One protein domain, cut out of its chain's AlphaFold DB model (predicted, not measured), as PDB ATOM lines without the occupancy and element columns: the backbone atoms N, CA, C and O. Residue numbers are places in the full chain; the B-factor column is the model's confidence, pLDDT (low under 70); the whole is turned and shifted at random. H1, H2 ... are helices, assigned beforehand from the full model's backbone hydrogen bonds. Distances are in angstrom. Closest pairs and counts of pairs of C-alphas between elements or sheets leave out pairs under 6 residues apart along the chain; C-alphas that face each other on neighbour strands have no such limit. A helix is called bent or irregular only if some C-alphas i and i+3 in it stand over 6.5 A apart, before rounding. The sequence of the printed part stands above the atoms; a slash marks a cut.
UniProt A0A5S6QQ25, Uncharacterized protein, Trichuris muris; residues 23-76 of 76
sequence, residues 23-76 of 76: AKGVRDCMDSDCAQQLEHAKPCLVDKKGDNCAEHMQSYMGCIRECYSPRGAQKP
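AT A GLANCE: This is residues 23 to 76 of the 76 residues of an uncharacterized protein of Trichuris muris (UniProt A0A5S6QQ25). Picture a short rod in which the longest helix, H3, makes one side, and two shorter helices, H1 and then H2, follow each other along the other side, each crossing H3 at a steep angle and running opposite ways to it. Residues 47 to 52 turn the backbone round at one end of the rod, and the last residues, 68 to 76, form a tail without a named element at the other end. The printed part has 54 residues with three named helices, in the order H1, H2, H3, and no named strand; the class is all helix. It is only just compact, close to loose, with a radius of gyration of the C-alphas of 11.7 A, and the C-alphas span 35 by 14 by 14 A.

HOW THE PARTS SIT: Begin with H3, residues 53 to 67, which touches both of the other helices. Look next at H2, residues 35 to 46: it touches H3 with 13 pairs of C-alphas within 8 A, the closest being those of Gln 37 and Tyr 60, 4.8 A apart. The two stand at a steep tilt of 47 degrees and run opposite ways. H1, residues 23 to 32, touches H3 at residues 63 to 67 of H3 alone, and the closest C-alphas are those of Val 26 and Cys 67, 5.2 A apart. Their lines stand at a steep tilt of 46 degrees, opposite ways. H1 and H2 meet only through their link. In the backbones of H1 and H3 every O i to N i+4 pair is within hydrogen-bond range; in H2, 6 of 8 are.

IN THESE COORDINATES: Find C-alpha 53 at (29.640, 22.001, -81.623); from there H3 runs 21.1 A to C-alpha 67 at (14.181, 29.301, -69.203). Go back to C-alpha 35 at (13.834, 22.863, -79.240), where H2 begins; it runs 15.4 A to C-alpha 46. H2 is irregular, but only just: C-alphas 40 and 43 are 6.9 A apart. H1 starts at C-alpha 23, at (10.133, 22.803, -62.849), and runs 14.2 A to C-alpha 32.

THE WHOLE: Look for the two C-alphas farthest apart at Lys 49 and Pro 76, 35.8 A. The printed part has no cut, and residue 76 is the chain's last residue. The link from H1 to H2 is tight, with 2 residues, and that from H2 to H3 is short, with 6. In the B-factor column the mean pLDDT of the printed part is 81.2; residue 50 and residues 70 to 76 are under 70, where the model's confidence is low.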
ATOM      1  N   ALA A  23       9.434  23.843 -62.104       74.94
ATOM      2  CA  ALA A  23      10.133  22.803 -62.849       74.94
ATOM      3  C   ALA A  23       9.398  22.429 -64.145       74.94
ATOM      4  O   ALA A  23      10.053  22.215 -65.165       74.94
ATOM      5  N   LYS A  24       8.058  22.385 -64.126       76.31
ATOM      6  CA  LYS A  24       7.238  22.202 -65.334       76.31
ATOM      7  C   LYS A  24       7.393  23.373 -66.303       76.31
ATOM      8  O   LYS A  24       7.751  23.127 -67.443       76.31
ATOM      9  N   GLY A  25       7.267  24.618 -65.840       78.25
ATOM     10  CA  GLY A  25       7.426  25.795 -66.708       78.25
ATOM     11  C   GLY A  25       8.814  25.899 -67.352       78.25
ATOM     12  O   GLY A  25       8.933  26.196 -68.538       78.25
ATOM     13  N   VAL A  26       9.878  25.578 -66.608       80.06
ATOM     14  CA  VAL A  26      11.241  25.508 -67.165       80.06
ATOM     15  C   VAL A  26      11.342  24.417 -68.228       80.06
ATOM     16  O   VAL A  26      11.949  24.637 -69.273       80.06
ATOM     17  N   ARG A  27      10.756  23.244 -67.970       81.75
ATOM     18  CA  ARG A  27      10.775  22.122 -68.909       81.75
ATOM     19  C   ARG A  27      10.001  22.439 -70.185       81.75
ATOM     20  O   ARG A  27      10.537  22.214 -71.262       81.75
ATOM     21  N   ASP A  28       8.814  23.018 -70.062       85.75
ATOM     22  CA  ASP A  28       7.993  23.414 -71.204       85.75
ATOM     23  C   ASP A  28       8.700  24.497 -72.033       85.75
ATOM     24  O   ASP A  28       8.758  24.386 -73.253       85.75
ATOM     25  N   CYS A  29       9.346  25.477 -71.387       85.62
ATOM     26  CA  CYS A  29      10.189  26.464 -72.068       85.62
ATOM     27  C   CYS A  29      11.352  25.812 -72.828       85.62
ATOM     28  O   CYS A  29      11.623  26.166 -73.973       85.62
ATOM     29  N   MET A  30      12.039  24.838 -72.224       85.81
ATOM     30  CA  MET A  30      13.118  24.121 -72.905       85.81
ATOM     31  C   MET A  30      12.600  23.322 -74.109       85.81
ATOM     32  O   MET A  30      13.236  23.340 -75.164       85.81
ATOM     33  N   ASP A  31      11.453  22.658 -73.960       86.44
ATOM     34  CA  ASP A  31      10.855  21.806 -74.991       86.44
ATOM     35  C   ASP A  31      10.177  22.616 -76.116       86.44
ATOM     36  O   ASP A  31      10.070  22.106 -77.230       86.44
ATOM     37  N   SER A  32       9.750  23.866 -75.880       86.88
ATOM     38  CA  SER A  32       9.170  24.742 -76.912       86.88
ATOM     39  C   SER A  32      10.181  25.721 -77.505       86.88
ATOM     40  O   SER A  32      10.393  25.750 -78.716       86.88
ATOM     41  N   ASP A  33      10.810  26.532 -76.654       86.25
ATOM     42  CA  ASP A  33      11.573  27.711 -77.065       86.25
ATOM     43  C   ASP A  33      13.029  27.347 -77.388       86.25
ATOM     44  O   ASP A  33      13.651  27.996 -78.230       86.25
ATOM     45  N   CYS A  34      13.557  26.286 -76.761       90.44
ATOM     46  CA  CYS A  34      14.921  25.799 -76.984       90.44
ATOM     47  C   CYS A  34      15.012  24.555 -77.876       90.44
ATOM     48  O   CYS A  34      16.114  24.035 -78.083       90.44
ATOM     49  N   ALA A  35      13.889  24.075 -78.422       89.81
ATOM     50  CA  ALA A  35      13.834  22.863 -79.240       89.81
ATOM     51  C   ALA A  35      14.772  22.926 -80.454       89.81
ATOM     52  O   ALA A  35      15.487  21.969 -80.746       89.81
ATOM     53  N   GLN A  36      14.819  24.073 -81.132       90.56
ATOM     54  CA  GLN A  36      15.649  24.259 -82.321       90.56
ATOM     55  C   GLN A  36      17.149  24.233 -81.981       90.56
ATOM     56  O   GLN A  36      17.954  23.618 -82.679       90.56
ATOM     57  N   GLN A  37      17.539  24.880 -80.885       90.38
ATOM     58  CA  GLN A  37      18.912  24.909 -80.391       90.38
ATOM     59  C   GLN A  37      19.327  23.520 -79.894       90.38
ATOM     60  O   GLN A  37      20.467  23.109 -80.114       90.38
ATOM     61  N   LEU A  38      18.398  22.779 -79.283       89.56
ATOM     62  CA  LEU A  38      18.597  21.382 -78.916       89.56
ATOM     63  C   LEU A  38      18.826  20.512 -80.152       89.56
ATOM     64  O   LEU A  38      19.758  19.717 -80.130       89.56
ATOM     65  N   GLU A  39      18.047  20.651 -81.229       90.50
ATOM     66  CA  GLU A  39      18.259  19.869 -82.457       90.50
ATOM     67  C   GLU A  39      19.658  20.076 -83.044       90.50
ATOM     68  O   GLU A  39      20.324  19.101 -83.397       90.50
ATOM     69  N   HIS A  40      20.148  21.319 -83.071       89.12
ATOM     70  CA  HIS A  40      21.505  21.620 -83.530       89.12
ATOM     71  C   HIS A  40      22.594  21.100 -82.573       89.12
ATOM     72  O   HIS A  40      23.662  20.682 -83.018       89.12
ATOM     73  N   ALA A  41      22.341  21.093 -81.261       88.12
ATOM     74  CA  ALA A  41      23.285  20.594 -80.260       88.12
ATOM     75  C   ALA A  41      23.235  19.063 -80.077       88.12
ATOM     76  O   ALA A  41      24.196  18.461 -79.596       88.12
ATOM     77  N   LYS A  42      22.141  18.405 -80.469       88.94
ATOM     78  CA  LYS A  42      21.911  16.960 -80.332       88.94
ATOM     79  C   LYS A  42      23.030  16.089 -80.922       88.94
ATOM     80  O   LYS A  42      23.491  15.209 -80.194       88.94
ATOM     81  N   PRO A  43      23.523  16.305 -82.159       87.38
ATOM     82  CA  PRO A  43      24.636  15.508 -82.690       87.38
ATOM     83  C   PRO A  43      25.924  15.668 -81.858       87.38
ATOM     84  O   PRO A  43      26.663  14.700 -81.649       87.38
ATOM     85  N   CYS A  44      26.140  16.849 -81.269       88.69
ATOM     86  CA  CYS A  44      27.263  17.121 -80.371       88.69
ATOM     87  C   CYS A  44      27.112  16.449 -78.997       88.69
ATOM     88  O   CYS A  44      28.106  16.027 -78.408       88.69
ATOM     89  N   LEU A  45      25.880  16.336 -78.491       83.69
ATOM     90  CA  LEU A  45      25.563  15.703 -77.207       83.69
ATOM     91  C   LEU A  45      25.604  14.173 -77.271       83.69
ATOM     92  O   LEU A  45      26.102  13.539 -76.343       83.69
ATOM     93  N   VAL A  46      25.066  13.587 -78.343       86.00
ATOM     94  CA  VAL A  46      24.899  12.131 -78.473       86.00
ATOM     95  C   VAL A  46      26.160  11.480 -79.030       86.00
ATOM     96  O   VAL A  46      26.702  10.560 -78.423       86.00
ATOM     97  N   ASP A  47      26.662  11.991 -80.153       82.06
ATOM     98  CA  ASP A  47      27.712  11.319 -80.921       82.06
ATOM     99  C   ASP A  47      29.071  12.024 -80.826       82.06
ATOM    100  O   ASP A  47      30.049  11.554 -81.410       82.06
ATOM    101  N   LYS A  48      29.146  13.159 -80.108       76.50
ATOM    102  CA  LYS A  48      30.305  14.077 -80.096       76.50
ATOM    103  C   LYS A  48      30.788  14.426 -81.509       76.50
ATOM    104  O   LYS A  48      31.980  14.618 -81.742       76.50
ATOM    105  N   LYS A  49      29.854  14.460 -82.457       72.81
ATOM    106  CA  LYS A  49      30.095  14.713 -83.877       72.81
ATOM    107  C   LYS A  49      29.307  15.939 -84.305       72.81
ATOM    108  O   LYS A  49      28.218  16.186 -83.800       72.81
ATOM    109  N   GLY A  50      29.854  16.671 -85.265       67.62
ATOM    110  CA  GLY A  50      29.249  17.881 -85.804       67.62
ATOM    111  C   GLY A  50      30.263  19.012 -85.884       67.62
ATOM    112  O   GLY A  50      31.144  19.141 -85.030       67.62
ATOM    113  N   ASP A  51      30.130  19.823 -86.923       79.75
ATOM    114  CA  ASP A  51      30.869  21.072 -87.038       79.75
ATOM    115  C   ASP A  51      30.283  22.094 -86.054       79.75
ATOM    116  O   ASP A  51      29.109  22.027 -85.692       79.75
ATOM    117  N   ASN A  52      31.103  23.029 -85.572       86.12
ATOM    118  CA  ASN A  52      30.667  24.126 -84.694       86.12
ATOM    119  C   ASN A  52      29.957  23.691 -83.391       86.12
ATOM    120  O   ASN A  52      29.186  24.456 -82.810       86.12
ATOM    121  N   CYS A  53      30.258  22.500 -82.858       87.56
ATOM    122  CA  CYS A  53      29.640  22.001 -81.623       87.56
ATOM    123  C   CYS A  53      29.760  22.943 -80.420       87.56
ATOM    124  O   CYS A  53      28.850  22.994 -79.595       87.56
ATOM    125  N   ALA A  54      30.857  23.696 -80.312       88.56
ATOM    126  CA  ALA A  54      31.017  24.696 -79.259       88.56
ATOM    127  C   ALA A  54      29.954  25.804 -79.361       88.56
ATOM    128  O   ALA A  54      29.359  26.174 -78.352       88.56
ATOM    129  N   GLU A  55      29.672  26.278 -80.575       91.69
ATOM    130  CA  GLU A  55      28.685  27.325 -80.843       91.69
ATOM    131  C   GLU A  55      27.255  26.810 -80.634       91.69
ATOM    132  O   GLU A  55      26.465  27.446 -79.934       91.69
ATOM    133  N   HIS A  56      26.936  25.615 -81.141       90.31
ATOM    134  CA  HIS A  56      25.622  24.993 -80.941       90.31
ATOM    135  C   HIS A  56      25.336  24.700 -79.464       90.31
ATOM    136  O   HIS A  56      24.247  24.998 -78.971       90.31
ATOM    137  N   MET A  57      26.331  24.204 -78.721       89.19
ATOM    138  CA  MET A  57      26.213  24.008 -77.275       89.19
ATOM    139  C   MET A  57      26.068  25.328 -76.524       89.19
ATOM    140  O   MET A  57      25.257  25.419 -75.604       89.19
ATOM    141  N   GLN A  58      26.826  26.359 -76.898       91.31
ATOM    142  CA  GLN A  58      26.718  27.674 -76.273       91.31
ATOM    143  C   GLN A  58      25.344  28.308 -76.526       91.31
ATOM    144  O   GLN A  58      24.762  28.872 -75.601       91.31
ATOM    145  N   SER A  59      24.804  28.168 -77.739       90.88
ATOM    146  CA  SER A  59      23.459  28.626 -78.102       90.88
ATOM    147  C   SER A  59      22.378  27.898 -77.294       90.88
ATOM    148  O   SER A  59      21.532  28.543 -76.673       90.88
ATOM    149  N   TYR A  60      22.461  26.566 -77.203       90.31
ATOM    150  CA  TYR A  60      21.533  25.761 -76.406       90.31
ATOM    151  C   TYR A  60      21.594  26.111 -74.913       90.31
ATOM    152  O   TYR A  60      20.567  26.380 -74.293       90.31
ATOM    153  N   MET A  61      22.796  26.216 -74.338       88.81
ATOM    154  CA  MET A  61      22.982  26.613 -72.937       88.81
ATOM    155  C   MET A  61      22.516  28.048 -72.661       88.81
ATOM    156  O   MET A  61      22.026  28.335 -71.567       88.81
ATOM    157  N   GLY A  62      22.666  28.949 -73.636       90.94
ATOM    158  CA  GLY A  62      22.125  30.304 -73.582       90.94
ATOM    159  C   GLY A  62      20.602  30.292 -73.475       90.94
ATOM    160  O   GLY A  62      20.060  30.901 -72.558       90.94
ATOM    161  N   CYS A  63      19.936  29.522 -74.337       89.38
ATOM    162  CA  CYS A  63      18.481  29.388 -74.325       89.38
ATOM    163  C   CYS A  63      17.964  28.772 -73.014       89.38
ATOM    164  O   CYS A  63      17.089  29.332 -72.357       89.38
ATOM    165  N   ILE A  64      18.580  27.680 -72.549       87.56
ATOM    166  CA  ILE A  64      18.211  27.049 -71.274       87.56
ATOM    167  C   ILE A  64      18.322  28.044 -70.110       87.56
ATOM    168  O   ILE A  64      17.464  28.080 -69.227       87.56
ATOM    169  N   ARG A  65      19.368  28.881 -70.093       87.62
ATOM    170  CA  ARG A  65      19.552  29.894 -69.045       87.62
ATOM    171  C   ARG A  65      18.402  30.904 -69.014       87.62
ATOM    172  O   ARG A  65      18.044  31.362 -67.930       87.62
ATOM    173  N   GLU A  66      17.815  31.238 -70.160       86.62
ATOM    174  CA  GLU A  66      16.627  32.092 -70.224       86.62
ATOM    175  C   GLU A  66      15.390  31.394 -69.648       86.62
ATOM    176  O   GLU A  66      14.622  32.037 -68.932       86.62
ATOM    177  N   CYS A  67      15.253  30.079 -69.831       83.81
ATOM    178  CA  CYS A  67      14.181  29.301 -69.203       83.81
ATOM    179  C   CYS A  67      14.283  29.271 -67.669       83.81
ATOM    180  O   CYS A  67      13.264  29.349 -66.989       83.81
ATOM    181  N   TYR A  68      15.499  29.246 -67.109       78.00
ATOM    182  CA  TYR A  68      15.725  29.355 -65.657       78.00
ATOM    183  C   TYR A  68      15.609  30.789 -65.109       78.00
ATOM    184  O   TYR A  68      15.625  30.990 -63.892       78.00
ATOM    185  N   SER A  69      15.508  31.801 -65.974       75.94
ATOM    186  CA  SER A  69      15.252  33.177 -65.550       75.94
ATOM    187  C   SER A  69      13.818  33.300 -65.022       75.94
ATOM    188  O   SER A  69      12.918  32.660 -65.568       75.94
ATOM    189  N   PRO A  70      13.538  34.174 -64.035       59.47
ATOM    190  CA  PRO A  70      12.174  34.410 -63.551       59.47
ATOM    191  C   PRO A  70      11.171  34.803 -64.652       59.47
ATOM    192  O   PRO A  70       9.973  34.669 -64.439       59.47
ATOM    193  N   ARG A  71      11.637  35.251 -65.830       56.53
ATOM    194  CA  ARG A  71      10.791  35.489 -67.015       56.53
ATOM    195  C   ARG A  71      10.418  34.214 -67.781       56.53
ATOM    196  O   ARG A  71       9.308  34.147 -68.292       56.53
ATOM    197  N   GLY A  72      11.319  33.234 -67.874       54.19
ATOM    198  CA  GLY A  72      11.066  31.949 -68.536       54.19
ATOM    199  C   GLY A  72      10.241  31.001 -67.664       54.19
ATOM    200  O   GLY A  72       9.322  30.356 -68.152       54.19
ATOM    201  N   ALA A  73      10.479  31.011 -66.349       51.25
ATOM    202  CA  ALA A  73       9.764  30.177 -65.378       51.25
ATOM    203  C   ALA A  73       8.322  30.644 -65.056       51.25
ATOM    204  O   ALA A  73       7.625  29.974 -64.295       51.25
ATOM    205  N   GLN A  74       7.884  31.794 -65.586       51.56
ATOM    206  CA  GLN A  74       6.541  32.374 -65.391       51.56
ATOM    207  C   GLN A  74       5.697  32.418 -66.675       51.56
ATOM    208  O   GLN A  74       4.617  33.010 -66.673       51.56
ATOM    209  N   LYS A  75       6.180  31.832 -67.779       51.31
ATOM    210  CA  LYS A  75       5.409  31.742 -69.022       51.31
ATOM    211  C   LYS A  75       4.244  30.749 -68.790       51.31
ATOM    212  O   LYS A  75       4.514  29.671 -68.261       51.31
ATOM    213  N   PRO A  76       2.985  31.152 -69.047       46.88
ATOM    214  CA  PRO A  76       1.783  30.395 -68.680       46.88
ATOM    215  C   PRO A  76       1.626  29.078 -69.438       46.88
ATOM    216  O   PRO A  76       2.122  28.999 -70.585       46.88
TER     217      PRO A  76